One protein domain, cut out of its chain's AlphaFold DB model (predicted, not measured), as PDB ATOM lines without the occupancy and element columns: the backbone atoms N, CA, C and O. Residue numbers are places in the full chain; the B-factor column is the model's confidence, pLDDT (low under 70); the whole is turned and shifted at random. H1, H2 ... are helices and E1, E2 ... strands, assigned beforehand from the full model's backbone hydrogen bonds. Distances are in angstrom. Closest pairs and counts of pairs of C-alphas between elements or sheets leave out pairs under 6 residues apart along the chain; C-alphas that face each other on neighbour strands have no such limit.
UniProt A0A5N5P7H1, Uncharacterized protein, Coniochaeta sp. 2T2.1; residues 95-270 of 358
ATOM      1  N   HIS A  95      23.376 -10.815  49.013       94.69
ATOM      2  CA  HIS A  95      24.574 -10.179  48.470       94.69
ATOM      3  C   HIS A  95      24.363  -9.485  47.108       94.69
ATOM      4  O   HIS A  95      25.209  -8.692  46.703       94.69
ATOM      5  N   LEU A  96      23.252  -9.764  46.415       96.12
ATOM      6  CA  LEU A  96      22.887  -9.164  45.125       96.12
ATOM      7  C   LEU A  96      21.973  -7.944  45.270       96.12
ATOM      8  O   LEU A  96      21.678  -7.272  44.279       96.12
ATOM      9  N   VAL A  97      21.497  -7.664  46.487       95.12
ATOM     10  CA  VAL A  97      20.561  -6.570  46.729       95.12
ATOM     11  C   VAL A  97      21.259  -5.233  46.510       95.12
ATOM     12  O   VAL A  97      22.113  -4.796  47.278       95.12
ATOM     13  N   GLU A  98      20.826  -4.558  45.452       94.25
ATOM     14  CA  GLU A  98      21.233  -3.207  45.095       94.25
ATOM     15  C   GLU A  98      20.000  -2.338  44.895       94.25
ATOM     16  O   GLU A  98      18.979  -2.800  44.385       94.25
ATOM     17  N   TYR A  99      20.109  -1.065  45.263       94.44
ATOM     18  CA  TYR A  99      19.009  -0.113  45.175       94.44
ATOM     19  C   TYR A  99      19.227   0.895  44.055       94.44
ATOM     20  O   TYR A  99      20.339   1.371  43.830       94.44
ATOM     21  N   HIS A 100      18.141   1.268  43.391       94.88
ATOM     22  CA  HIS A 100      18.113   2.358  42.428       94.88
ATOM     23  C   HIS A 100      16.831   3.175  42.587       94.88
ATOM     24  O   HIS A 100      15.814   2.687  43.079       94.88
ATOM     25  N   ILE A 101      16.888   4.437  42.172       95.69
ATOM     26  CA  ILE A 101      15.715   5.306  42.136       95.69
ATOM     27  C   ILE A 101      15.001   5.098  40.803       95.69
ATOM     28  O   ILE A 101      15.616   5.249  39.746       95.69
ATOM     29  N   ALA A 102      13.709   4.783  40.852       92.69
ATOM     30  CA  ALA A 102      12.876   4.589  39.674       92.69
ATOM     31  C   ALA A 102      11.608   5.442  39.756       92.69
ATOM     32  O   ALA A 102      10.991   5.568  40.813       92.69
ATOM     33  N   ASN A 103      11.194   6.003  38.621       89.88
ATOM     34  CA  ASN A 103       9.863   6.586  38.482       89.88
ATOM     35  C   ASN A 103       8.916   5.487  38.017       89.88
ATOM     36  O   ASN A 103       9.023   5.016  36.884       89.88
ATOM     37  N   VAL A 104       8.002   5.077  38.889       86.19
ATOM     38  CA  VAL A 104       7.026   4.037  38.572       86.19
ATOM     39  C   VAL A 104       5.776   4.729  38.052       86.19
ATOM     40  O   VAL A 104       5.129   5.500  38.761       86.19
ATOM     41  N   SER A 105       5.449   4.499  36.781       79.25
ATOM     42  CA  SER A 105       4.224   5.043  36.200       79.25
ATOM     43  C   SER A 105       3.047   4.126  36.525       79.25
ATOM     44  O   SER A 105       2.921   3.041  35.963       79.25
ATOM     45  N   THR A 106       2.179   4.572  37.434       73.50
ATOM     46  CA  THR A 106       0.918   3.891  37.780       73.50
ATOM     47  C   THR A 106      -0.300   4.777  37.504       73.50
ATOM     48  O   THR A 106      -1.345   4.662  38.147       73.50
ATOM     49  N   GLY A 107      -0.172   5.726  36.571       75.81
ATOM     50  CA  GLY A 107      -1.279   6.592  36.182       75.81
ATOM     51  C   GLY A 107      -2.421   5.790  35.555       75.81
ATOM     52  O   GLY A 107      -2.182   4.980  34.671       75.81
ATOM     53  N   PHE A 108      -3.673   6.067  35.939       76.88
ATOM     54  CA  PHE A 108      -4.855   5.344  35.429       76.88
ATOM     55  C   PHE A 108      -4.946   5.267  33.894       76.88
ATOM     56  O   PHE A 108      -5.489   4.308  33.355       76.88
ATOM     57  N   MET A 109      -4.447   6.291  33.196       79.75
ATOM     58  CA  MET A 109      -4.484   6.377  31.732       79.75
ATOM     59  C   MET A 109      -3.171   5.943  31.067       79.75
ATOM     60  O   MET A 109      -3.135   5.802  29.845       79.75
ATOM     61  N   THR A 110      -2.103   5.736  31.843       82.50
ATOM     62  CA  THR A 110      -0.813   5.277  31.326       82.50
ATOM     63  C   THR A 110      -0.815   3.755  31.327       82.50
ATOM     64  O   THR A 110      -0.749   3.125  32.376       82.50
ATOM     65  N   LYS A 111      -0.923   3.150  30.141       84.12
ATOM     66  CA  LYS A 111      -0.887   1.690  30.004       84.12
ATOM     67  C   LYS A 111       0.552   1.203  29.932       84.12
ATOM     68  O   LYS A 111       1.310   1.651  29.072       84.12
ATOM     69  N   THR A 112       0.905   0.263  30.798       90.62
ATOM     70  CA  THR A 112       2.146  -0.507  30.664       90.62
ATOM     71  C   THR A 112       1.919  -1.711  29.739       90.62
ATOM     72  O   THR A 112       0.767  -2.092  29.512       90.62
ATOM     73  N   PRO A 113       2.985  -2.357  29.232       92.94
ATOM     74  CA  PRO A 113       2.866  -3.608  28.477       92.94
ATOM     75  C   PRO A 113       2.187  -4.758  29.241       92.94
ATOM     76  O   PRO A 113       1.716  -5.703  28.624       92.94
ATOM     77  N   TYR A 114       2.109  -4.672  30.572       93.25
ATOM     78  CA  TYR A 114       1.477  -5.674  31.438       93.25
ATOM     79  C   TYR A 114      -0.040  -5.467  31.609       93.25
ATOM     80  O   TYR A 114      -0.696  -6.263  32.285       93.25
ATOM     81  N   MET A 115      -0.599  -4.389  31.043       92.19
ATOM     82  CA  MET A 115      -1.998  -3.981  31.198       92.19
ATOM     83  C   MET A 115      -2.826  -4.212  29.932       92.19
ATOM     84  O   MET A 115      -2.355  -4.021  28.815       92.19
ATOM     85  N   GLY A 116      -4.125  -4.448  30.118       90.06
ATOM     86  CA  GLY A 116      -5.105  -4.529  29.034       90.06
ATOM     87  C   GLY A 116      -5.772  -5.894  28.953       90.06
ATOM     88  O   GLY A 116      -5.625  -6.716  29.854       90.06
ATOM     89  N   PHE A 117      -6.544  -6.107  27.884       93.38
ATOM     90  CA  PHE A 117      -7.102  -7.428  27.617       93.38
ATOM     91  C   PHE A 117      -5.946  -8.409  27.365       93.38
ATOM     92  O   PHE A 117      -5.047  -8.073  26.591       93.38
ATOM     93  N   PRO A 118      -5.940  -9.579  28.014       94.62
ATOM     94  CA  PRO A 118      -4.833 -10.516  27.921       94.62
ATOM     95  C   PRO A 118      -4.653 -11.077  26.503       94.62
ATOM     96  O   PRO A 118      -5.610 -11.504  25.854       94.62
ATOM     97  N   THR A 119      -3.403 -11.104  26.052       95.81
ATOM     98  CA  THR A 119      -2.942 -11.733  24.806       95.81
ATOM     99  C   THR A 119      -1.806 -12.703  25.113       95.81
ATOM    100  O   THR A 119      -1.269 -12.676  26.221       95.81
ATOM    101  N   ASP A 120      -1.402 -13.523  24.143       96.88
ATOM    102  CA  ASP A 120      -0.276 -14.454  24.313       96.88
ATOM    103  C   ASP A 120       1.018 -13.696  24.652       96.88
ATOM    104  O   ASP A 120       1.791 -14.121  25.506       96.88
ATOM    105  N   GLU A 121       1.222 -12.514  24.062       96.75
ATOM    106  CA  GLU A 121       2.357 -11.646  24.380       96.75
ATOM    107  C   GLU A 121       2.280 -11.101  25.809       96.75
ATOM    108  O   GLU A 121       3.289 -11.054  26.508       96.75
ATOM    109  N   THR A 122       1.089 -10.695  26.258       96.31
ATOM    110  CA  THR A 122       0.898 -10.175  27.622       96.31
ATOM    111  C   THR A 122       1.096 -11.285  28.649       96.31
ATOM    112  O   THR A 122       1.712 -11.061  29.687       96.31
ATOM    113  N   ASP A 123       0.611 -12.492  28.366       96.50
ATOM    114  CA  ASP A 123       0.777 -13.645  29.249       96.50
ATOM    115  C   ASP A 123       2.231 -14.067  29.345       96.50
ATOM    116  O   ASP A 123       2.722 -14.249  30.455       96.50
ATOM    117  N   LYS A 124       2.943 -14.069  28.214       97.25
ATOM    118  CA  LYS A 124       4.386 -14.273  28.202       97.25
ATOM    119  C   LYS A 124       5.125 -13.231  29.039       97.25
ATOM    120  O   LYS A 124       5.997 -13.605  29.814       97.25
ATOM    121  N   LEU A 125       4.777 -11.945  28.923       97.25
ATOM    122  CA  LEU A 125       5.393 -10.900  29.749       97.25
ATOM    123  C   LEU A 125       5.212 -11.186  31.241       97.25
ATOM    124  O   LEU A 125       6.160 -11.034  32.000       97.25
ATOM    125  N   TRP A 126       4.016 -11.605  31.660       97.44
ATOM    126  CA  TRP A 126       3.750 -11.959  33.053       97.44
ATOM    127  C   TRP A 126       4.472 -13.237  33.498       97.44
ATOM    128  O   TRP A 126       5.006 -13.269  34.600       97.44
ATOM    129  N   GLU A 127       4.496 -14.278  32.671       95.88
ATOM    130  CA  GLU A 127       5.136 -15.567  32.980       95.88
ATOM    131  C   GLU A 127       6.665 -15.442  33.043       95.88
ATOM    132  O   GLU A 127       7.302 -15.986  33.947       95.88
ATOM    133  N   ASP A 128       7.252 -14.607  32.182       96.00
ATOM    134  CA  ASP A 128       8.682 -14.284  32.180       96.00
ATOM    135  C   ASP A 128       9.146 -13.532  33.447       96.00
ATOM    136  O   ASP A 128      10.352 -13.310  33.603       96.00
ATOM    137  N   LEU A 129       8.235 -13.154  34.356       96.44
ATOM    138  CA  LEU A 129       8.571 -12.562  35.654       96.44
ATOM    139  C   LEU A 129       8.845 -13.592  36.761       96.44
ATOM    140  O   LEU A 129       9.519 -13.231  37.723       96.44
ATOM    141  N   TYR A 130       8.308 -14.818  36.670       95.38
ATOM    142  CA  TYR A 130       8.319 -15.757  37.806       95.38
ATOM    143  C   TYR A 130       8.427 -17.250  37.463       95.38
ATOM    144  O   TYR A 130       8.630 -18.041  38.374       95.38
ATOM    145  N   GLN A 131       8.283 -17.675  36.202       91.88
ATOM    146  CA  GLN A 131       8.181 -19.111  35.862       91.88
ATOM    147  C   GLN A 131       9.412 -19.970  36.232       91.88
ATOM    148  O   GLN A 131       9.300 -21.184  36.282       91.88
ATOM    149  N   PHE A 132      10.552 -19.335  36.508       90.75
ATOM    150  CA  PHE A 132      11.825 -19.929  36.950       90.75
ATOM    151  C   PHE A 132      12.017 -19.810  38.479       90.75
ATOM    152  O   PHE A 132      13.139 -19.735  38.969       90.75
ATOM    153  N   GLY A 133      10.923 -19.648  39.232       85.62
ATOM    154  CA  GLY A 133      10.958 -19.269  40.648       85.62
ATOM    155  C   GLY A 133      11.518 -20.346  41.578       85.62
ATOM    156  O   GLY A 133      12.208 -20.008  42.544       85.62
ATOM    157  N   ASP A 134      11.278 -21.618  41.255       94.81
ATOM    158  CA  ASP A 134      11.841 -22.763  41.971       94.81
ATOM    159  C   ASP A 134      13.344 -22.849  41.696       94.81
ATOM    160  O   ASP A 134      13.779 -22.924  40.547       94.81
ATOM    161  N   SER A 135      14.151 -22.830  42.753       96.31
ATOM    162  CA  SER A 135      15.608 -22.762  42.673       96.31
ATOM    163  C   SER A 135      16.283 -23.814  43.550       96.31
ATOM    164  O   SER A 135      15.810 -24.143  44.639       96.31
ATOM    165  N   PHE A 136      17.442 -24.295  43.109       96.44
ATOM    166  CA  PHE A 136      18.334 -25.117  43.915       96.44
ATOM    167  C   PHE A 136      19.421 -24.285  44.596       96.44
ATOM    168  O   PHE A 136      20.088 -23.461  43.974       96.44
ATOM    169  N   ILE A 137      19.648 -24.560  45.879       97.31
ATOM    170  CA  ILE A 137      20.750 -24.008  46.672       97.31
ATOM    171  C   ILE A 137      21.608 -25.121  47.271       97.31
ATOM    172  O   ILE A 137      21.207 -26.286  47.355       97.31
ATOM    173  N   SER A 138      22.809 -24.757  47.710       96.69
ATOM    174  CA  SER A 138      23.711 -25.684  48.385       96.69
ATOM    175  C   SER A 138      23.244 -26.022  49.805       96.69
ATOM    176  O   SER A 138      22.505 -25.280  50.454       96.69
ATOM    177  N   GLU A 139      23.747 -27.135  50.334       95.88
ATOM    178  CA  GLU A 139      23.507 -27.557  51.719       95.88
ATOM    179  C   GLU A 139      23.925 -26.486  52.752       95.88
ATOM    180  O   GLU A 139      23.257 -26.299  53.771       95.88
ATOM    181  N   ASP A 140      25.021 -25.763  52.499       96.69
ATOM    182  CA  ASP A 140      25.525 -24.725  53.408       96.69
ATOM    183  C   ASP A 140      24.649 -23.464  53.398       96.69
ATOM    184  O   ASP A 140      24.512 -22.793  54.424       96.69
ATOM    185  N   GLU A 141      24.023 -23.144  52.266       97.50
ATOM    186  CA  GLU A 141      23.014 -22.085  52.177       97.50
ATOM    187  C   GLU A 141      21.709 -22.527  52.849       97.50
ATOM    188  O   GLU A 141      21.141 -21.778  53.643       97.50
ATOM    189  N   ALA A 142      21.279 -23.773  52.629       97.12
ATOM    190  CA  ALA A 142      20.069 -24.326  53.238       97.12
ATOM    191  C   ALA A 142      20.129 -24.319  54.777       97.12
ATOM    192  O   ALA A 142      19.149 -23.981  55.437       97.12
ATOM    193  N   LYS A 143      21.298 -24.608  55.368       95.81
ATOM    194  CA  LYS A 143      21.523 -24.546  56.828       95.81
ATOM    195  C   LYS A 143      21.382 -23.144  57.429       95.81
ATOM    196  O   LYS A 143      21.248 -23.028  58.645       95.81
ATOM    197  N   GLN A 144      21.463 -22.093  56.614       97.12
ATOM    198  CA  GLN A 144      21.335 -20.704  57.064       97.12
ATOM    199  C   GLN A 144      19.892 -20.187  57.005       97.12
ATOM    200  O   GLN A 144      19.613 -19.111  57.540       97.12
ATOM    201  N   LEU A 145      18.977 -20.927  56.371       96.38
ATOM    202  CA  LEU A 145      17.565 -20.565  56.303       96.38
ATOM    203  C   LEU A 145      16.931 -20.549  57.700       96.38
ATOM    204  O   LEU A 145      17.297 -21.315  58.591       96.38
ATOM    205  N   ALA A 146      15.934 -19.679  57.881       93.38
ATOM    206  CA  ALA A 146      15.176 -19.603  59.130       93.38
ATOM    207  C   ALA A 146      14.366 -20.883  59.404       93.38
ATOM    208  O   ALA A 146      14.163 -21.245  60.562       93.38
ATOM    209  N   TYR A 147      13.934 -21.562  58.338       91.06
ATOM    210  CA  TYR A 147      13.228 -22.837  58.379       91.06
ATOM    211  C   TYR A 147      13.929 -23.844  57.461       91.06
ATOM    212  O   TYR A 147      14.447 -23.444  56.416       91.06
ATOM    213  N   PRO A 148      13.968 -25.135  57.837       92.50
ATOM    214  CA  PRO A 148      14.584 -26.164  57.010       92.50
ATOM    215  C   PRO A 148      13.797 -26.370  55.712       92.50
ATOM    216  O   PRO A 148      12.583 -26.178  55.674       92.50
ATOM    217  N   THR A 149      14.496 -26.814  54.669       93.25
ATOM    218  CA  THR A 149      13.893 -27.178  53.383       93.25
ATOM    219  C   THR A 149      14.327 -28.572  52.940       93.25
ATOM    220  O   THR A 149      15.311 -29.130  53.439       93.25
ATOM    221  N   VAL A 150      13.567 -29.151  52.015       91.31
ATOM    222  CA  VAL A 150      13.859 -30.452  51.416       91.31
ATOM    223  C   VAL A 150      14.947 -30.331  50.352       91.31
ATOM    224  O   VAL A 150      15.175 -29.269  49.776       91.31
ATOM    225  N   HIS A 151      15.620 -31.444  50.084       90.56
ATOM    226  CA  HIS A 151      16.509 -31.586  48.940       90.56
ATOM    227  C   HIS A 151      15.879 -32.532  47.931       90.56
ATOM    228  O   HIS A 151      15.054 -33.377  48.287       90.56
ATOM    229  N   GLU A 152      16.274 -32.396  46.674       87.69
ATOM    230  CA  GLU A 152      15.880 -33.340  45.646       87.69
ATOM    231  C   GLU A 152      16.475 -34.728  45.939       87.69
ATOM    232  O   GLU A 152      17.660 -34.885  46.248       87.69
ATOM    233  N   MET A 153      15.628 -35.754  45.840       82.38
ATOM    234  CA  MET A 153      16.001 -37.129  46.159       82.38
ATOM    235  C   MET A 153      17.190 -37.590  45.311       82.38
ATOM    236  O   MET A 153      17.139 -37.601  44.084       82.38
ATOM    237  N   GLY A 154      18.257 -38.030  45.980       82.31
ATOM    238  CA  GLY A 154      19.468 -38.524  45.320       82.31
ATOM    239  C   GLY A 154      20.478 -37.440  44.935       82.31
ATOM    240  O   GLY A 154      21.533 -37.781  44.397       82.31
ATOM    241  N   THR A 155      20.213 -36.167  45.241       87.75
ATOM    242  CA  THR A 155      21.159 -35.066  45.017       87.75
ATOM    243  C   THR A 155      21.528 -34.366  46.330       87.75
ATOM    244  O   THR A 155      21.192 -34.825  47.419       87.75
ATOM    245  N   LYS A 156      22.312 -33.287  46.249       90.12
ATOM    246  CA  LYS A 156      22.587 -32.376  47.376       90.12
ATOM    247  C   LYS A 156      22.016 -30.981  47.123       90.12
ATOM    248  O   LYS A 156      22.489 -30.005  47.703       90.12
ATOM    249  N   ASN A 157      21.038 -30.904  46.226       92.81
ATOM    250  CA  ASN A 157      20.417 -29.665  45.804       92.81
ATOM    251  C   ASN A 157      19.169 -29.434  46.651       92.81
ATOM    252  O   ASN A 157      18.240 -30.241  46.631       92.81
ATOM    253  N   TYR A 158      19.166 -28.351  47.421       95.44
ATOM    254  CA  TYR A 158      18.071 -27.993  48.313       95.44
ATOM    255  C   TYR A 158      17.103 -27.061  47.606       95.44
ATOM    256  O   TYR A 158      17.532 -26.097  46.982       95.44
ATOM    257  N   LEU A 159      15.811 -27.359  47.696       95.38
ATOM    258  CA  LEU A 159      14.778 -26.624  46.984       95.38
ATOM    259  C   LEU A 159      14.365 -25.381  47.771       95.38
ATOM    260  O   LEU A 159      14.083 -25.464  48.966       95.38
ATOM    261  N   VAL A 160      14.297 -24.236  47.106       96.06
ATOM    262  CA  VAL A 160      13.733 -22.995  47.644       96.06
ATOM    263  C   VAL A 160      12.996 -22.241  46.547       96.06
ATOM    264  O   VAL A 160      13.297 -22.404  45.372       96.06
ATOM    265  N   GLU A 161      12.096 -21.351  46.937       95.00
ATOM    266  CA  GLU A 161      11.547 -20.320  46.060       95.00
ATOM    267  C   GLU A 161      11.844 -18.955  46.694       95.00
ATOM    268  O   GLU A 161      11.743 -18.785  47.915       95.00
ATOM    269  N   LEU A 162      12.241 -17.963  45.890       96.56
ATOM    270  CA  LEU A 162      12.273 -16.587  46.383       96.56
ATOM    271  C   LEU A 162      10.851 -16.024  46.391       96.56
ATOM    272  O   LEU A 162      10.212 -15.937  45.347       96.56
ATOM    273  N   GLU A 163      10.413 -15.531  47.548       95.12
ATOM    274  CA  GLU A 163       9.046 -15.046  47.794       95.12
ATOM    275  C   GLU A 163       8.509 -14.067  46.725       95.12
ATOM    276  O   GLU A 163       7.318 -14.047  46.432       95.12
ATOM    277  N   VAL A 164       9.370 -13.253  46.100       96.19
ATOM    278  CA  VAL A 164       8.952 -12.320  45.036       96.19
ATOM    279  C   VAL A 164       8.331 -13.035  43.829       96.19
ATOM    280  O   VAL A 164       7.408 -12.499  43.218       96.19
ATOM    281  N   PHE A 165       8.794 -14.240  43.491       97.50
ATOM    282  CA  PHE A 165       8.242 -15.023  42.386       97.50
ATOM    283  C   PHE A 165       6.875 -15.594  42.754       97.50
ATOM    284  O   PHE A 165       5.934 -15.425  41.979       97.50
ATOM    285  N   HIS A 166       6.720 -16.099  43.980       96.31
ATOM    286  CA  HIS A 166       5.431 -16.526  44.513       96.31
ATOM    287  C   HIS A 166       4.409 -15.374  44.553       96.31
ATOM    288  O   HIS A 166       3.267 -15.510  44.113       96.31
ATOM    289  N   GLN A 167       4.828 -14.180  44.989       97.38
ATOM    290  CA  GLN A 167       3.996 -12.970  44.982       97.38
ATOM    291  C   GLN A 167       3.556 -12.577  43.561       97.38
ATOM    292  O   GLN A 167       2.400 -12.207  43.339       97.38
ATOM    293  N   LEU A 168       4.462 -12.654  42.582       97.94
ATOM    294  CA  LEU A 168       4.163 -12.344  41.181       97.94
ATOM    295  C   LEU A 168       3.255 -13.402  40.542       97.94
ATOM    296  O   LEU A 168       2.340 -13.035  39.800       97.94
ATOM    297  N   HIS A 169       3.441 -14.680  40.884       96.25
ATOM    298  CA  HIS A 169       2.521 -15.763  40.545       96.25
ATOM    299  C   HIS A 169       1.114 -15.471  41.082       96.25
ATOM    300  O   HIS A 169       0.157 -15.437  40.307       96.25
ATOM    301  N   CYS A 170       0.997 -15.172  42.381       96.62
ATOM    302  CA  CYS A 170      -0.259 -14.823  43.045       96.62
ATOM    303  C   CYS A 170      -0.969 -13.656  42.348       96.62
ATOM    304  O   CYS A 170      -2.161 -13.722  42.036       96.62
ATOM    305  N   LEU A 171      -0.230 -12.581  42.058       97.56
ATOM    306  CA  LEU A 171      -0.773 -11.411  41.373       97.56
ATOM    307  C   LEU A 171      -1.241 -11.746  39.949       97.56
ATOM    308  O   LEU A 171      -2.299 -11.276  39.523       97.56
ATOM    309  N   ASN A 172      -0.485 -12.568  39.214       96.62
ATOM    310  CA  ASN A 172      -0.870 -13.004  37.875       96.62
ATOM    311  C   ASN A 172      -2.097 -13.930  37.903       96.62
ATOM    312  O   ASN A 172      -2.948 -13.819  37.022       96.62
ATOM    313  N   ASP A 173      -2.237 -14.802  38.905       94.62
ATOM    314  CA  ASP A 173      -3.412 -15.671  39.039       94.62
ATOM    315  C   ASP A 173      -4.689 -14.850  39.274       94.62
ATOM    316  O   ASP A 173      -5.693 -15.041  38.581       94.62
ATOM    317  N   ILE A 174      -4.616 -13.840  40.149       95.00
ATOM    318  CA  ILE A 174      -5.702 -12.869  40.364       95.00
ATOM    319  C   ILE A 174      -5.978 -12.071  39.083       95.00
ATOM    320  O   ILE A 174      -7.137 -11.866  38.719       95.00
ATOM    321  N   ARG A 175      -4.941 -11.640  38.350       95.44
ATOM    322  CA  ARG A 175      -5.119 -10.977  37.047       95.44
ATOM    323  C   ARG A 175      -5.905 -11.871  36.089       95.44
ATOM    324  O   ARG A 175      -6.865 -11.396  35.486       95.44
ATOM    325  N   LYS A 176      -5.515 -13.143  35.944       94.44
ATOM    326  CA  LYS A 176      -6.185 -14.117  35.065       94.44
ATOM    327  C   LYS A 176      -7.650 -14.321  35.488       94.44
ATOM    328  O   LYS A 176      -8.515 -14.432  34.622       94.44
ATOM    329  N   ALA A 177      -7.969 -14.254  36.782       92.19
ATOM    330  CA  ALA A 177      -9.349 -14.324  37.273       92.19
ATOM    331  C   ALA A 177     -10.272 -13.226  36.703       92.19
ATOM    332  O   ALA A 177     -11.467 -13.460  36.546       92.19
ATOM    333  N   PHE A 178      -9.764 -12.047  36.336       92.75
ATOM    334  CA  PHE A 178     -10.600 -10.984  35.759       92.75
ATOM    335  C   PHE A 178     -11.043 -11.230  34.309       92.75
ATOM    336  O   PHE A 178     -11.862 -10.464  33.807       92.75
ATOM    337  N   TYR A 179     -10.543 -12.283  33.653       93.44
ATOM    338  CA  TYR A 179     -10.807 -12.573  32.238       93.44
ATOM    339  C   TYR A 179     -11.299 -14.018  32.029       93.44
ATOM    340  O   TYR A 179     -10.617 -14.815  31.369       93.44
ATOM    341  N   PRO A 180     -12.463 -14.401  32.593       90.00
ATOM    342  CA  PRO A 180     -13.015 -15.755  32.467       90.00
ATOM    343  C   PRO A 180     -13.213 -16.209  31.013       90.00
ATOM    344  O   PRO A 180     -13.153 -17.401  30.729       90.00
ATOM    345  N   GLU A 181     -13.414 -15.272  30.087       90.06
ATOM    346  CA  GLU A 181     -13.528 -15.515  28.649       90.06
ATOM    347  C   GLU A 181     -12.240 -16.051  28.008       90.06
ATOM    348  O   GLU A 181     -12.315 -16.778  27.020       90.06
ATOM    349  N   ARG A 182     -11.064 -15.718  28.559       93.44
ATOM    350  CA  ARG A 182      -9.767 -16.242  28.099       93.44
ATOM    351  C   ARG A 182      -9.289 -17.412  28.949       93.44
ATOM    352  O   ARG A 182      -8.656 -18.318  28.417       93.44
ATOM    353  N   TYR A 183      -9.589 -17.398  30.247       92.56
ATOM    354  CA  TYR A 183      -9.156 -18.427  31.194       92.56
ATOM    355  C   TYR A 183     -10.357 -19.184  31.771       92.56
ATOM    356  O   TYR A 183     -10.697 -19.014  32.952       92.56
ATOM    357  N   PRO A 184     -11.018 -20.027  30.957       85.06
ATOM    358  CA  PRO A 184     -12.089 -20.871  31.459       85.06
ATOM    359  C   PRO A 184     -11.550 -21.766  32.582       85.06
ATOM    360  O   PRO A 184     -10.429 -22.265  32.519       85.06
ATOM    361  N   GLY A 185     -12.338 -21.939  33.642       82.06
ATOM    362  CA  GLY A 185     -11.952 -22.734  34.814       82.06
ATOM    363  C   GLY A 185     -11.242 -21.958  35.926       82.06
ATOM    364  O   GLY A 185     -11.120 -22.490  37.025       82.06
ATOM    365  N   LYS A 186     -10.846 -20.693  35.706       85.56
ATOM    366  CA  LYS A 186     -10.347 -19.843  36.802       85.56
ATOM    367  C   LYS A 186     -11.444 -19.500  37.801       85.56
ATOM    368  O   LYS A 186     -11.194 -19.525  38.994       85.56
ATOM    369  N   TRP A 187     -12.668 -19.241  37.344       84.38
ATOM    370  CA  TRP A 187     -13.799 -19.057  38.250       84.38
ATOM    371  C   TRP A 187     -14.432 -20.395  38.633       84.38
ATOM    372  O   TRP A 187     -14.961 -21.089  37.760       84.38
ATOM    373  N   PRO A 188     -14.440 -20.749  39.928       84.06
ATOM    374  CA  PRO A 188     -15.075 -21.967  40.384       84.06
ATOM    375  C   PRO A 188     -16.572 -21.708  40.528       84.06
ATOM    376  O   PRO A 188     -17.021 -21.215  41.559       84.06
ATOM    377  N   PHE A 189     -17.360 -21.995  39.499       86.62
ATOM    378  CA  PHE A 189     -18.817 -21.941  39.604       86.62
ATOM    379  C   PHE A 189     -19.370 -23.232  40.222       86.62
ATOM    380  O   PHE A 189     -18.751 -24.294  40.161       86.62
ATOM    381  N   LYS A 190     -20.535 -23.134  40.862       86.81
ATOM    382  CA  LYS A 190     -21.363 -24.288  41.218       86.81
ATOM    383  C   LYS A 190     -21.982 -24.877  39.946       86.81
ATOM    384  O   LYS A 190     -21.867 -24.306  38.866       86.81
ATOM    385  N   GLU A 191     -22.689 -25.993  40.090       86.56
ATOM    386  CA  GLU A 191     -23.397 -26.668  38.988       86.56
ATOM    387  C   GLU A 191     -24.386 -25.756  38.240       86.56
ATOM    388  O   GLU A 191     -24.667 -25.986  37.068       86.56
ATOM    389  N   ASP A 192     -24.874 -24.691  38.884       86.19
ATOM    390  CA  ASP A 192     -25.751 -23.696  38.260       86.19
ATOM    391  C   ASP A 192     -25.045 -22.782  37.241       86.19
ATOM    392  O   ASP A 192     -25.714 -22.048  36.518       86.19
ATOM    393  N   GLY A 193     -23.709 -22.802  37.178       84.00
ATOM    394  CA  GLY A 193     -22.906 -22.018  36.240       84.00
ATOM    395  C   GLY A 193     -22.886 -20.506  36.497       84.00
ATOM    396  O   GLY A 193     -22.290 -19.774  35.713       84.00
ATOM    397  N   VAL A 194     -23.511 -20.020  37.575       84.94
ATOM    398  CA  VAL A 194     -23.617 -18.577  37.888       84.94
ATOM    399  C   VAL A 194     -23.192 -18.252  39.314       84.94
ATOM    400  O   VAL A 194     -22.684 -17.162  39.583       84.94
ATOM    401  N   THR A 195     -23.367 -19.184  40.246       88.44
ATOM    402  CA  THR A 195     -22.993 -18.988  41.642       88.44
ATOM    403  C   THR A 195     -21.556 -19.426  41.865       88.44
ATOM    404  O   THR A 195     -21.174 -20.546  41.555       88.44
ATOM    405  N   ILE A 196     -20.759 -18.570  42.496       87.94
ATOM    406  CA  ILE A 196     -19.373 -18.884  42.852       87.94
ATOM    407  C   ILE A 196     -19.333 -19.934  43.978       87.94
ATOM    408  O   ILE A 196     -19.937 -19.760  45.045       87.94
ATOM    409  N   ASN A 197     -18.576 -21.004  43.758       88.31
ATOM    410  CA  ASN A 197     -18.199 -22.015  44.733       88.31
ATOM    411  C   ASN A 197     -16.979 -21.558  45.550       88.31
ATOM    412  O   ASN A 197     -15.823 -21.812  45.202       88.31
ATOM    413  N   ARG A 198     -17.264 -20.918  46.686       87.50
ATOM    414  CA  ARG A 198     -16.255 -20.407  47.629       87.50
ATOM    415  C   ARG A 198     -15.525 -21.491  48.428       87.50
ATOM    416  O   ARG A 198     -14.546 -21.189  49.086       87.50
ATOM    417  N   ASN A 199     -15.975 -22.743  48.346       83.94
ATOM    418  CA  ASN A 199     -15.330 -23.875  49.015       83.94
ATOM    419  C   ASN A 199     -14.376 -24.635  48.079       83.94
ATOM    420  O   ASN A 199     -13.889 -25.708  48.425       83.94
ATOM    421  N   SER A 200     -14.167 -24.140  46.859       85.25
ATOM    422  CA  SER A 200     -13.241 -24.751  45.910       85.25
ATOM    423  C   SER A 200     -11.792 -24.407  46.250       85.25
ATOM    424  O   SER A 200     -11.504 -23.319  46.750       85.25
ATOM    425  N   LEU A 201     -10.868 -25.302  45.890       83.69
ATOM    426  CA  LEU A 201      -9.428 -25.055  46.021       83.69
ATOM    427  C   LEU A 201      -8.996 -23.775  45.295       83.69
ATOM    428  O   LEU A 201      -8.192 -23.023  45.824       83.69
ATOM    429  N   GLN A 202      -9.576 -23.486  44.128       87.25
ATOM    430  CA  GLN A 202      -9.252 -22.286  43.357       87.25
ATOM    431  C   GLN A 202      -9.676 -20.989  44.064       87.25
ATOM    432  O   GLN A 202      -8.953 -19.999  43.997       87.25
ATOM    433  N   PHE A 203     -10.825 -20.977  44.753       88.38
ATOM    434  CA  PHE A 203     -11.242 -19.802  45.526       88.38
ATOM    435  C   PHE A 203     -10.370 -19.617  46.773       88.38
ATOM    436  O   PHE A 203      -9.920 -18.506  47.036       88.38
ATOM    437  N   LEU A 204     -10.080 -20.708  47.492       86.88
ATOM    438  CA  LEU A 204      -9.168 -20.691  48.640       86.88
ATOM    439  C   LEU A 204      -7.761 -20.224  48.239       86.88
ATOM    440  O   LEU A 204      -7.154 -19.435  48.959       86.88
ATOM    441  N   HIS A 205      -7.276 -20.650  47.067       89.94
ATOM    442  CA  HIS A 205      -6.015 -20.184  46.496       89.94
ATOM    443  C   HIS A 205      -6.017 -18.663  46.325       89.94
ATOM    444  O   HIS A 205      -5.091 -18.003  46.775       89.94
ATOM    445  N   TRP A 206      -7.083 -18.072  45.775       90.62
ATOM    446  CA  TRP A 206      -7.177 -16.614  45.647       90.62
ATOM    447  C   TRP A 206      -7.222 -15.877  46.980       90.62
ATOM    448  O   TRP A 206      -6.580 -14.835  47.105       90.62
ATOM    449  N   GLU A 207      -7.965 -16.380  47.968       90.44
ATOM    450  CA  GLU A 207      -7.987 -15.766  49.301       90.44
ATOM    451  C   GLU A 207      -6.589 -15.770  49.931       90.44
ATOM    452  O   GLU A 207      -6.147 -14.748  50.456       90.44
ATOM    453  N   HIS A 208      -5.861 -16.878  49.786       91.44
ATOM    454  CA  HIS A 208      -4.469 -16.999  50.202       91.44
ATOM    455  C   HIS A 208      -3.541 -16.041  49.434       91.44
ATOM    456  O   HIS A 208      -2.804 -15.283  50.062       91.44
ATOM    457  N   CYS A 209      -3.639 -15.977  48.098       94.94
ATOM    458  CA  CYS A 209      -2.877 -15.036  47.269       94.94
ATOM    459  C   CYS A 209      -3.094 -13.581  47.714       94.94
ATOM    460  O   CYS A 209      -2.144 -12.805  47.825       94.94
ATOM    461  N   ILE A 210      -4.347 -13.191  47.979       96.25
ATOM    462  CA  ILE A 210      -4.690 -11.843  48.447       96.25
ATOM    463  C   ILE A 210      -4.060 -11.574  49.819       96.25
ATOM    464  O   ILE A 210      -3.538 -10.476  50.041       96.25
ATOM    465  N   ASP A 211      -4.084 -12.547  50.733       94.69
ATOM    466  CA  ASP A 211      -3.525 -12.370  52.073       94.69
ATOM    467  C   ASP A 211      -1.990 -12.299  52.076       94.69
ATOM    468  O   ASP A 211      -1.431 -11.427  52.749       94.69
ATOM    469  N   ILE A 212      -1.307 -13.109  51.256       94.31
ATOM    470  CA  ILE A 212       0.149 -13.022  51.048       94.31
ATOM    471  C   ILE A 212       0.534 -11.644  50.517       94.31
ATOM    472  O   ILE A 212       1.440 -10.996  51.053       94.31
ATOM    473  N   LEU A 213      -0.163 -11.159  49.484       97.56
ATOM    474  CA  LEU A 213       0.105  -9.842  48.908       97.56
ATOM    475  C   LEU A 213      -0.131  -8.733  49.939       97.56
ATOM    476  O   LEU A 213       0.706  -7.841  50.085       97.56
ATOM    477  N   ARG A 214      -1.220  -8.805  50.718       97.06
ATOM    478  CA  ARG A 214      -1.480  -7.873  51.828       97.06
ATOM    479  C   ARG A 214      -0.342  -7.899  52.853       97.06
ATOM    480  O   ARG A 214       0.165  -6.836  53.217       97.06
ATOM    481  N   GLY A 215       0.049  -9.080  53.331       95.31
ATOM    482  CA  GLY A 215       1.114  -9.257  54.321       95.31
ATOM    483  C   GLY A 215       2.456  -8.717  53.830       95.31
ATOM    484  O   GLY A 215       3.120  -7.960  54.539       95.31
ATOM    485  N   THR A 216       2.800  -9.009  52.576       95.69
ATOM    486  CA  THR A 216       4.013  -8.520  51.912       95.69
ATOM    487  C   THR A 216       4.033  -7.002  51.787       95.69
ATOM    488  O   THR A 216       5.053  -6.385  52.098       95.69
ATOM    489  N   LEU A 217       2.928  -6.383  51.353       96.25
ATOM    490  CA  LEU A 217       2.824  -4.926  51.225       96.25
ATOM    491  C   LEU A 217       2.984  -4.227  52.579       96.25
ATOM    492  O   LEU A 217       3.591  -3.165  52.655       96.25
ATOM    493  N   MET A 218       2.472  -4.831  53.655       95.69
ATOM    494  CA  MET A 218       2.662  -4.320  55.014       95.69
ATOM    495  C   MET A 218       4.098  -4.520  55.515       95.69
ATOM    496  O   MET A 218       4.630  -3.650  56.199       95.69
ATOM    497  N   CYS A 219       4.729  -5.646  55.174       93.88
ATOM    498  CA  CYS A 219       6.116  -5.943  55.535       93.88
ATOM    499  C   CYS A 219       7.105  -5.000  54.832       93.88
ATOM    500  O   CYS A 219       8.035  -4.494  55.455       93.88
ATOM    501  N   ASN A 220       6.858  -4.706  53.555       93.25
ATOM    502  CA  ASN A 220       7.685  -3.841  52.714       93.25
ATOM    503  C   ASN A 220       7.064  -2.447  52.542       93.25
ATOM    504  O   ASN A 220       7.170  -1.867  51.463       93.25
ATOM    505  N   ALA A 221       6.380  -1.939  53.575       94.62
ATOM    506  CA  ALA A 221       5.580  -0.717  53.507       94.62
ATOM    507  C   ALA A 221       6.332   0.442  52.832       94.62
ATOM    508  O   ALA A 221       7.268   1.016  53.394       94.62
ATOM    509  N   ASP A 222       5.894   0.791  51.621       92.81
ATOM    510  CA  ASP A 222       6.488   1.871  50.845       92.81
ATOM    511  C   ASP A 222       6.032   3.228  51.393       92.81
ATOM    512  O   ASP A 222       4.847   3.569  51.391       92.81
ATOM    513  N   VAL A 223       6.994   4.007  51.880       93.56
ATOM    514  CA  VAL A 223       6.772   5.331  52.475       93.56
ATOM    515  C   VAL A 223       6.887   6.472  51.458       93.56
ATOM    516  O   VAL A 223       6.853   7.645  51.840       93.56
ATOM    517  N   SER A 224       7.035   6.156  50.167       92.88
ATOM    518  CA  SER A 224       7.109   7.141  49.086       92.88
ATOM    519  C   SER A 224       5.796   7.936  48.994       92.88
ATOM    520  O   SER A 224       4.721   7.354  48.831       92.88
ATOM    521  N   PRO A 225       5.828   9.275  49.115       92.56
ATOM    522  CA  PRO A 225       4.607  10.060  49.210       92.56
ATOM    523  C   PRO A 225       3.930  10.241  47.847       92.56
ATOM    524  O   PRO A 225       4.537  10.713  46.884       92.56
ATOM    525  N   ILE A 226       2.619   9.999  47.801       92.25
ATOM    526  CA  ILE A 226       1.767  10.413  46.682       92.25
ATOM    527  C   ILE A 226       1.418  11.892  46.866       92.25
ATOM    528  O   ILE A 226       0.609  12.268  47.719       92.25
ATOM    529  N   SER A 227       2.043  12.750  46.062       92.19
ATOM    530  CA  SER A 227       1.724  14.181  46.056       92.19
ATOM    531  C   SER A 227       0.369  14.447  45.388       92.19
ATOM    532  O   SER A 227      -0.100  13.671  44.559       92.19
ATOM    533  N   TRP A 228      -0.278  15.555  45.745       92.19
ATOM    534  CA  TRP A 228      -1.558  15.965  45.165       92.19
ATOM    535  C   TRP A 228      -1.379  17.206  44.298       92.19
ATOM    536  O   TRP A 228      -0.620  18.114  44.640       92.19
ATOM    537  N   ARG A 229      -2.114  17.272  43.186       86.94
ATOM    538  CA  ARG A 229      -2.118  18.418  42.270       86.94
ATOM    539  C   ARG A 229      -3.531  18.773  41.828       86.94
ATOM    540  O   ARG A 229      -4.405  17.912  41.756       86.94
ATOM    541  N   LEU A 230      -3.759  20.037  41.475       87.94
ATOM    542  CA  LEU A 230      -4.961  20.408  40.733       87.94
ATOM    543  C   LEU A 230      -4.851  19.821  39.323       87.94
ATOM    544  O   LEU A 230      -3.879  20.086  38.614       87.94
ATOM    545  N   ASN A 231      -5.838  19.034  38.904       80.44
ATOM    546  CA  ASN A 231      -5.960  18.600  37.520       80.44
ATOM    547  C   ASN A 231      -6.310  19.828  36.670       80.44
ATOM    548  O   ASN A 231      -7.481  20.159  36.523       80.44
ATOM    549  N   VAL A 232      -5.290  20.525  36.163       81.44
ATOM    550  CA  VAL A 232      -5.439  21.770  35.395       81.44
ATOM    551  C   VAL A 232      -6.324  21.590  34.152       81.44
ATOM    552  O   VAL A 232      -7.193  22.438  33.960       81.44
ATOM    553  N   PRO A 233      -6.208  20.501  33.359       78.62
ATOM    554  CA  PRO A 233      -7.127  20.250  32.246       78.62
ATOM    555  C   PRO A 233      -8.617  20.236  32.624       78.62
ATOM    556  O   PRO A 233      -9.438  20.755  31.875       78.62
ATOM    557  N   VAL A 234      -8.979  19.674  33.785       75.31
ATOM    558  CA  VAL A 234     -10.373  19.659  34.288       75.31
ATOM    559  C   VAL A 234     -10.676  20.889  35.165       75.31
ATOM    560  O   VAL A 234     -11.829  21.253  35.386       75.31
ATOM    561  N   GLY A 235      -9.636  21.545  35.681       73.12
ATOM    562  CA  GLY A 235      -9.641  22.809  36.421       73.12
ATOM    563  C   GLY A 235     -10.331  22.794  37.787       73.12
ATOM    564  O   GLY A 235     -10.397  23.834  38.436       73.12
ATOM    565  N   ARG A 236     -10.895  21.660  38.220       78.81
ATOM    566  CA  ARG A 236     -11.808  21.602  39.382       78.81
ATOM    567  C   ARG A 236     -11.608  20.401  40.305       78.81
ATOM    568  O   ARG A 236     -12.343  20.264  41.276       78.81
ATOM    569  N   VAL A 237     -10.647  19.531  40.008       85.38
ATOM    570  CA  VAL A 237     -10.432  18.278  40.747       85.38
ATOM    571  C   VAL A 237      -9.011  18.259  41.288       85.38
ATOM    572  O   VAL A 237      -8.059  18.340  40.512       85.38
ATOM    573  N   LEU A 238      -8.861  18.155  42.610       89.81
ATOM    574  CA  LEU A 238      -7.592  17.745  43.210       89.81
ATOM    575  C   LEU A 238      -7.418  16.252  42.940       89.81
ATOM    576  O   LEU A 238      -8.309  15.464  43.245       89.81
ATOM    577  N   ALA A 239      -6.296  15.881  42.340       87.56
ATOM    578  CA  ALA A 239      -5.997  14.511  41.969       87.56
ATOM    579  C   ALA A 239      -4.615  14.106  42.502       87.56
ATOM    580  O   ALA A 239      -3.694  14.933  42.493       87.56
ATOM    581  N   PRO A 240      -4.448  12.846  42.933       89.25
ATOM    582  CA  PRO A 240      -3.134  12.317  43.256       89.25
ATOM    583  C   PRO A 240      -2.253  12.257  41.999       89.25
ATOM    584  O   PRO A 240      -2.709  11.925  40.900       89.25
ATOM    585  N   GLN A 241      -0.975  12.577  42.163       87.25
ATOM    586  CA  GLN A 241       0.077  12.305  41.194       87.25
ATOM    587  C   GLN A 241       0.512  10.856  41.402       87.25
ATOM    588  O   GLN A 241       1.299  10.572  42.293       87.25
ATOM    589  N   LEU A 242      -0.062   9.950  40.610       87.75
ATOM    590  CA  LEU A 242       0.166   8.509  40.758       87.75
ATOM    591  C   LEU A 242       1.507   8.047  40.189       87.75
ATOM    592  O   LEU A 242       2.015   7.024  40.609       87.75
ATOM    593  N   GLU A 243       2.101   8.792  39.256       88.56
ATOM    594  CA  GLU A 243       3.486   8.520  38.871       88.56
ATOM    595  C   GLU A 243       4.399   9.108  39.943       88.56
ATOM    596  O   GLU A 243       4.525  10.334  40.044       88.56
ATOM    597  N   THR A 244       4.985   8.232  40.753       88.62
ATOM    598  CA  THR A 244       5.820   8.586  41.899       88.62
ATOM    599  C   THR A 244       7.218   8.003  41.770       88.62
ATOM    600  O   THR A 244       7.490   7.103  40.973       88.62
ATOM    601  N   THR A 245       8.140   8.586  42.527       93.50
ATOM    602  CA  THR A 245       9.531   8.153  42.595       93.50
ATOM    603  C   THR A 245       9.695   7.211  43.778       93.50
ATOM    604  O   THR A 245       9.301   7.561  44.887       93.50
ATOM    605  N   HIS A 246      10.301   6.053  43.534       94.25
ATOM    606  CA  HIS A 246      10.495   4.989  44.512       94.25
ATOM    607  C   HIS A 246      11.970   4.592  44.590       94.25
ATOM    608  O   HIS A 246      12.718   4.728  43.617       94.25
ATOM    609  N   THR A 247      12.374   4.061  45.743       93.81
ATOM    610  CA  THR A 247      13.650   3.359  45.904       93.81
ATOM    611  C   THR A 247      13.399   1.867  45.714       93.81
ATOM    612  O   THR A 247      12.800   1.224  46.571       93.81
ATOM    613  N   CYS A 248      13.851   1.317  44.592       94.12
ATOM    614  CA  CYS A 248      13.577  -0.058  44.188       94.12
ATOM    615  C   CYS A 248      14.826  -0.930  44.318       94.12
ATOM    616  O   CYS A 248      15.935  -0.488  44.009       94.12
ATOM    617  N   ARG A 249      14.647  -2.200  44.697       94.94
ATOM    618  CA  ARG A 249      15.689  -3.218  44.509       94.94
ATOM    619  C   ARG A 249      15.885  -3.482  43.015       94.94
ATOM    620  O   ARG A 249      14.935  -3.404  42.235       94.94
ATOM    621  N   ASN A 250      17.110  -3.786  42.605       95.62
ATOM    622  CA  ASN A 250      17.413  -4.196  41.242       95.62
ATOM    623  C   ASN A 250      16.852  -5.603  40.990       95.62
ATOM    624  O   ASN A 250      17.495  -6.607  41.289       95.62
ATOM    625  N   PHE A 251      15.634  -5.655  40.454       95.44
ATOM    626  CA  PHE A 251      14.930  -6.907  40.190       95.44
ATOM    627  C   PHE A 251      15.649  -7.781  39.152       95.44
ATOM    628  O   PHE A 251      15.638  -9.000  39.280       95.44
ATOM    629  N   THR A 252      16.344  -7.179  38.181       95.94
ATOM    630  CA  THR A 252      17.048  -7.917  37.123       95.94
ATOM    631  C   THR A 252      18.092  -8.873  37.688       95.94
ATOM    632  O   THR A 252      18.111 -10.030  37.296       95.94
ATOM    633  N   LYS A 253      18.895  -8.440  38.669       96.44
ATOM    634  CA  LYS A 253      19.911  -9.305  39.295       96.44
ATOM    635  C   LYS A 253      19.308 -10.500  40.032       96.44
ATOM    636  O   LYS A 253      19.903 -11.570  40.073       96.44
ATOM    637  N   ILE A 254      18.127 -10.309  40.620       96.62
ATOM    638  CA  ILE A 254      17.396 -11.368  41.324       96.62
ATOM    639  C   ILE A 254      16.852 -12.382  40.312       96.62
ATOM    640  O   ILE A 254      16.973 -13.583  40.524       96.62
ATOM    641  N   VAL A 255      16.304 -11.898  39.194       96.62
ATOM    642  CA  VAL A 255      15.840 -12.739  38.081       96.62
ATOM    643  C   VAL A 255      16.990 -13.520  37.447       96.62
ATOM    644  O   VAL A 255      16.837 -14.705  37.182       96.62
ATOM    645  N   GLU A 256      18.130 -12.875  37.196       96.38
ATOM    646  CA  GLU A 256      19.319 -13.525  36.631       96.38
ATOM    647  C   GLU A 256      19.808 -14.655  37.538       96.38
ATOM    648  O   GLU A 256      19.962 -15.778  37.067       96.38
ATOM    649  N   TRP A 257      19.943 -14.396  38.845       97.00
ATOM    650  CA  TRP A 257      20.299 -15.436  39.809       97.00
ATOM    651  C   TRP A 257      19.308 -16.603  39.791       97.00
ATOM    652  O   TRP A 257      19.732 -17.752  39.723       97.00
ATOM    653  N   ALA A 258      18.004 -16.323  39.805       96.75
ATOM    654  CA  ALA A 258      16.986 -17.370  39.847       96.75
ATOM    655  C   ALA A 258      17.001 -18.245  38.588       96.75
ATOM    656  O   ALA A 258      16.907 -19.458  38.691       96.75
ATOM    657  N   ARG A 259      17.220 -17.654  37.408       95.94
ATOM    658  CA  ARG A 259      17.384 -18.410  36.155       95.94
ATOM    659  C   ARG A 259      18.634 -19.289  36.154       95.94
ATOM    660  O   ARG A 259      18.610 -20.378  35.601       95.94
ATOM    661  N   GLU A 260      19.732 -18.825  36.746       96.06
ATOM    662  CA  GLU A 260      20.966 -19.619  36.862       96.06
ATOM    663  C   GLU A 260      20.834 -20.783  37.853       96.06
ATOM    664  O   GLU A 260      21.563 -21.767  37.736       96.06
ATOM    665  N   HIS A 261      19.922 -20.662  38.819       96.38
ATOM    666  CA  HIS A 261      19.690 -21.645  39.877       96.38
ATOM    667  C   HIS A 261      18.375 -22.403  39.693       96.38
ATOM    668  O   HIS A 261      17.984 -23.130  40.604       96.38
ATOM    669  N   GLU A 262      17.704 -22.237  38.551       95.75
ATOM    670  CA  GLU A 262      16.400 -22.832  38.277       95.75
ATOM    671  C   GLU A 262      16.451 -24.338  38.544       95.75
ATOM    672  O   GLU A 262      17.383 -25.035  38.128       95.75
ATOM    673  N   ALA A 263      15.449 -24.843  39.260       93.56
ATOM    674  CA  ALA A 263      15.309 -26.258  39.567       93.56
ATOM    675  C   ALA A 263      14.824 -27.039  38.329       93.56
ATOM    676  O   ALA A 263      13.766 -27.672  38.327       93.56
ATOM    677  N   GLU A 264      15.588 -26.961  37.236       87.12
ATOM    678  CA  GLU A 264      15.247 -27.570  35.956       87.12
ATOM    679  C   GLU A 264      15.128 -29.092  36.106       87.12
ATOM    680  O   GLU A 264      16.028 -29.771  36.603       87.12
ATOM    681  N   GLY A 265      13.995 -29.641  35.664       83.06
ATOM    682  CA  GLY A 265      13.716 -31.072  35.773       83.06
ATOM    683  C   GLY A 265      13.258 -31.528  37.159       83.06
ATOM    684  O   GLY A 265      13.088 -32.736  37.348       83.06
ATOM    685  N   LEU A 266      13.003 -30.601  38.096       84.50
ATOM    686  CA  LEU A 266      12.413 -30.922  39.391       84.50
ATOM    687  C   LEU A 266      11.123 -31.721  39.202       84.50
ATOM    688  O   LEU A 266      10.145 -31.269  38.603       84.50
ATOM    689  N   ARG A 267      11.102 -32.919  39.780       83.19
ATOM    690  CA  ARG A 267       9.901 -33.743  39.824       83.19
ATOM    691  C   ARG A 267       9.108 -33.429  41.089       83.19
ATOM    692  O   ARG A 267       9.480 -33.855  42.179       83.19
ATOM    693  N   GLN A 268       7.990 -32.729  40.918       79.00
ATOM    694  CA  GLN A 268       7.100 -32.356  42.025       79.00
ATOM    695  C   GLN A 268       6.331 -33.554  42.614       79.00
ATOM    696  O   GLN A 268       5.953 -33.537  43.784       79.00
ATOM    697  N   GLU A 269       6.115 -34.615  41.832       84.31
ATOM    698  CA  GLU A 269       5.378 -35.803  42.271       84.31
ATOM    699  C   GLU A 269       6.309 -36.921  42.747       84.31
ATOM    700  O   GLU A 269       7.165 -37.396  42.000       84.31
ATOM    701  N   LEU A 270       6.103 -37.404  43.972       83.50
ATOM    702  CA  LEU A 270       6.801 -38.574  44.509       83.50
ATOM    703  C   LEU A 270       6.098 -39.876  44.108       83.50
ATOM    704  O   LEU A 270       4.870 -39.951  44.088       83.50
TER     705      LEU A 270
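What this domain is: This is residues 95 to 270 of the 358 residues of an uncharacterized protein of Coniochaeta sp. 2T2.1 (UniProt A0A5N5P7H1). A loose, spread-out domain has two crossing helices in its middle, H3 with H4 steeply across it and the short H1 on the other side of H3 from H4, while a two-stranded ribbon, E1 and E6, runs on through H5 toward a second small ribbon, E2 and E3. A short hairpin, E4 and E5, lies at one far end of the longest axis, and the loop around Gly 154, in the link from H2 to E3, lies at the other. The printed part has 176 residues with five named helices and six named strands, in the order E1 H1 E2 H2 E3 H3 H4 E4 E5 E6 H5; the strands form three antiparallel sheets of two, E1 - E6, E2 - E3 and E4 - E5. The class is mixed, helices and strands, with 82 of the 176 printed residues, under half, in named elements. The whole is loose, with a radius of gyration of the C-alphas of 20.1 A and spans of 68 by 51 by 30 A.

How they stand to each other: E1, residues 99 to 104, and E6, residues 244 to 249, are antiparallel neighbours at 146 degrees, with N 102 and O 246 2.9 A apart and N 246 and O 102 2.8 A apart, within hydrogen-bond range. A tight link joins E6 to H5, residues 251 to 260. The closest C-alphas of H5 and E2, residues 134 to 137, are those of Ala 258 and Ser 135, 6.2 A apart. E2 and E3, residues 158 to 161, are antiparallel neighbours at 138 degrees, with N 135 and O 160 2.8 A apart. H2, residues 139 to 142, comes closest to E3 with the C-alphas of Glu 139 and Tyr 158, 6.4 A apart. H5 and H3, residues 163 to 177, are near each other, with 6 pairs of C-alphas within 10 A. H4, residues 201 to 219, touches H3 with residues 206 to 213 alone; the closest C-alphas are those of Cys 170 and Cys 209, 5.0 A apart, and the two helices run opposite ways at a steep tilt of 49 degrees. H1, residues 120 to 127, is close to H3 but not clearly touching; their closest C-alphas, those of Trp 126 and Asn 172, are 6.8 A apart, and they run opposite ways at a shallow tilt of 34 degrees, only just short of steep. E4, residues 228 to 230, and E5, residues 238 to 240, form a hairpin at 142 degrees, with N 239 and O 229 2.8 A apart; E5 and E6 are apart. In H1, H3, H4 and H5 every O i to N i+4 pair is within hydrogen-bond range, while H2 is too short for such a pair.

Where its parts are: E1 begins at C-alpha 99, (19.009, -0.113, 45.175), and is 14.3 A long; E6 is 15.6 A long. H4, the longest helix, measures 26.4 A from C-alpha 201, (-9.428, -25.055, 46.021), to C-alpha 219. H3 measures 21.2 A and H1 10.3 A. H5 measures 14.5 A and ends at C-alpha 260, (20.966, -19.619, 36.862). The shorter H2, E2, E3, E4 and E5 hold three or four residues each.

The domain as a whole: The two C-alphas farthest apart, those of Gly 154 and Gly 235, are 68.5 A apart. The printed part has no cut. The long links are E1 to H1, H2 to E3 and H3 to H4; the last, residues 178 to 200, has its C-alphas 16 to 32 A from the mean of all C-alphas. The mean pLDDT of the printed part is 91.3, and no printed residue is under 70.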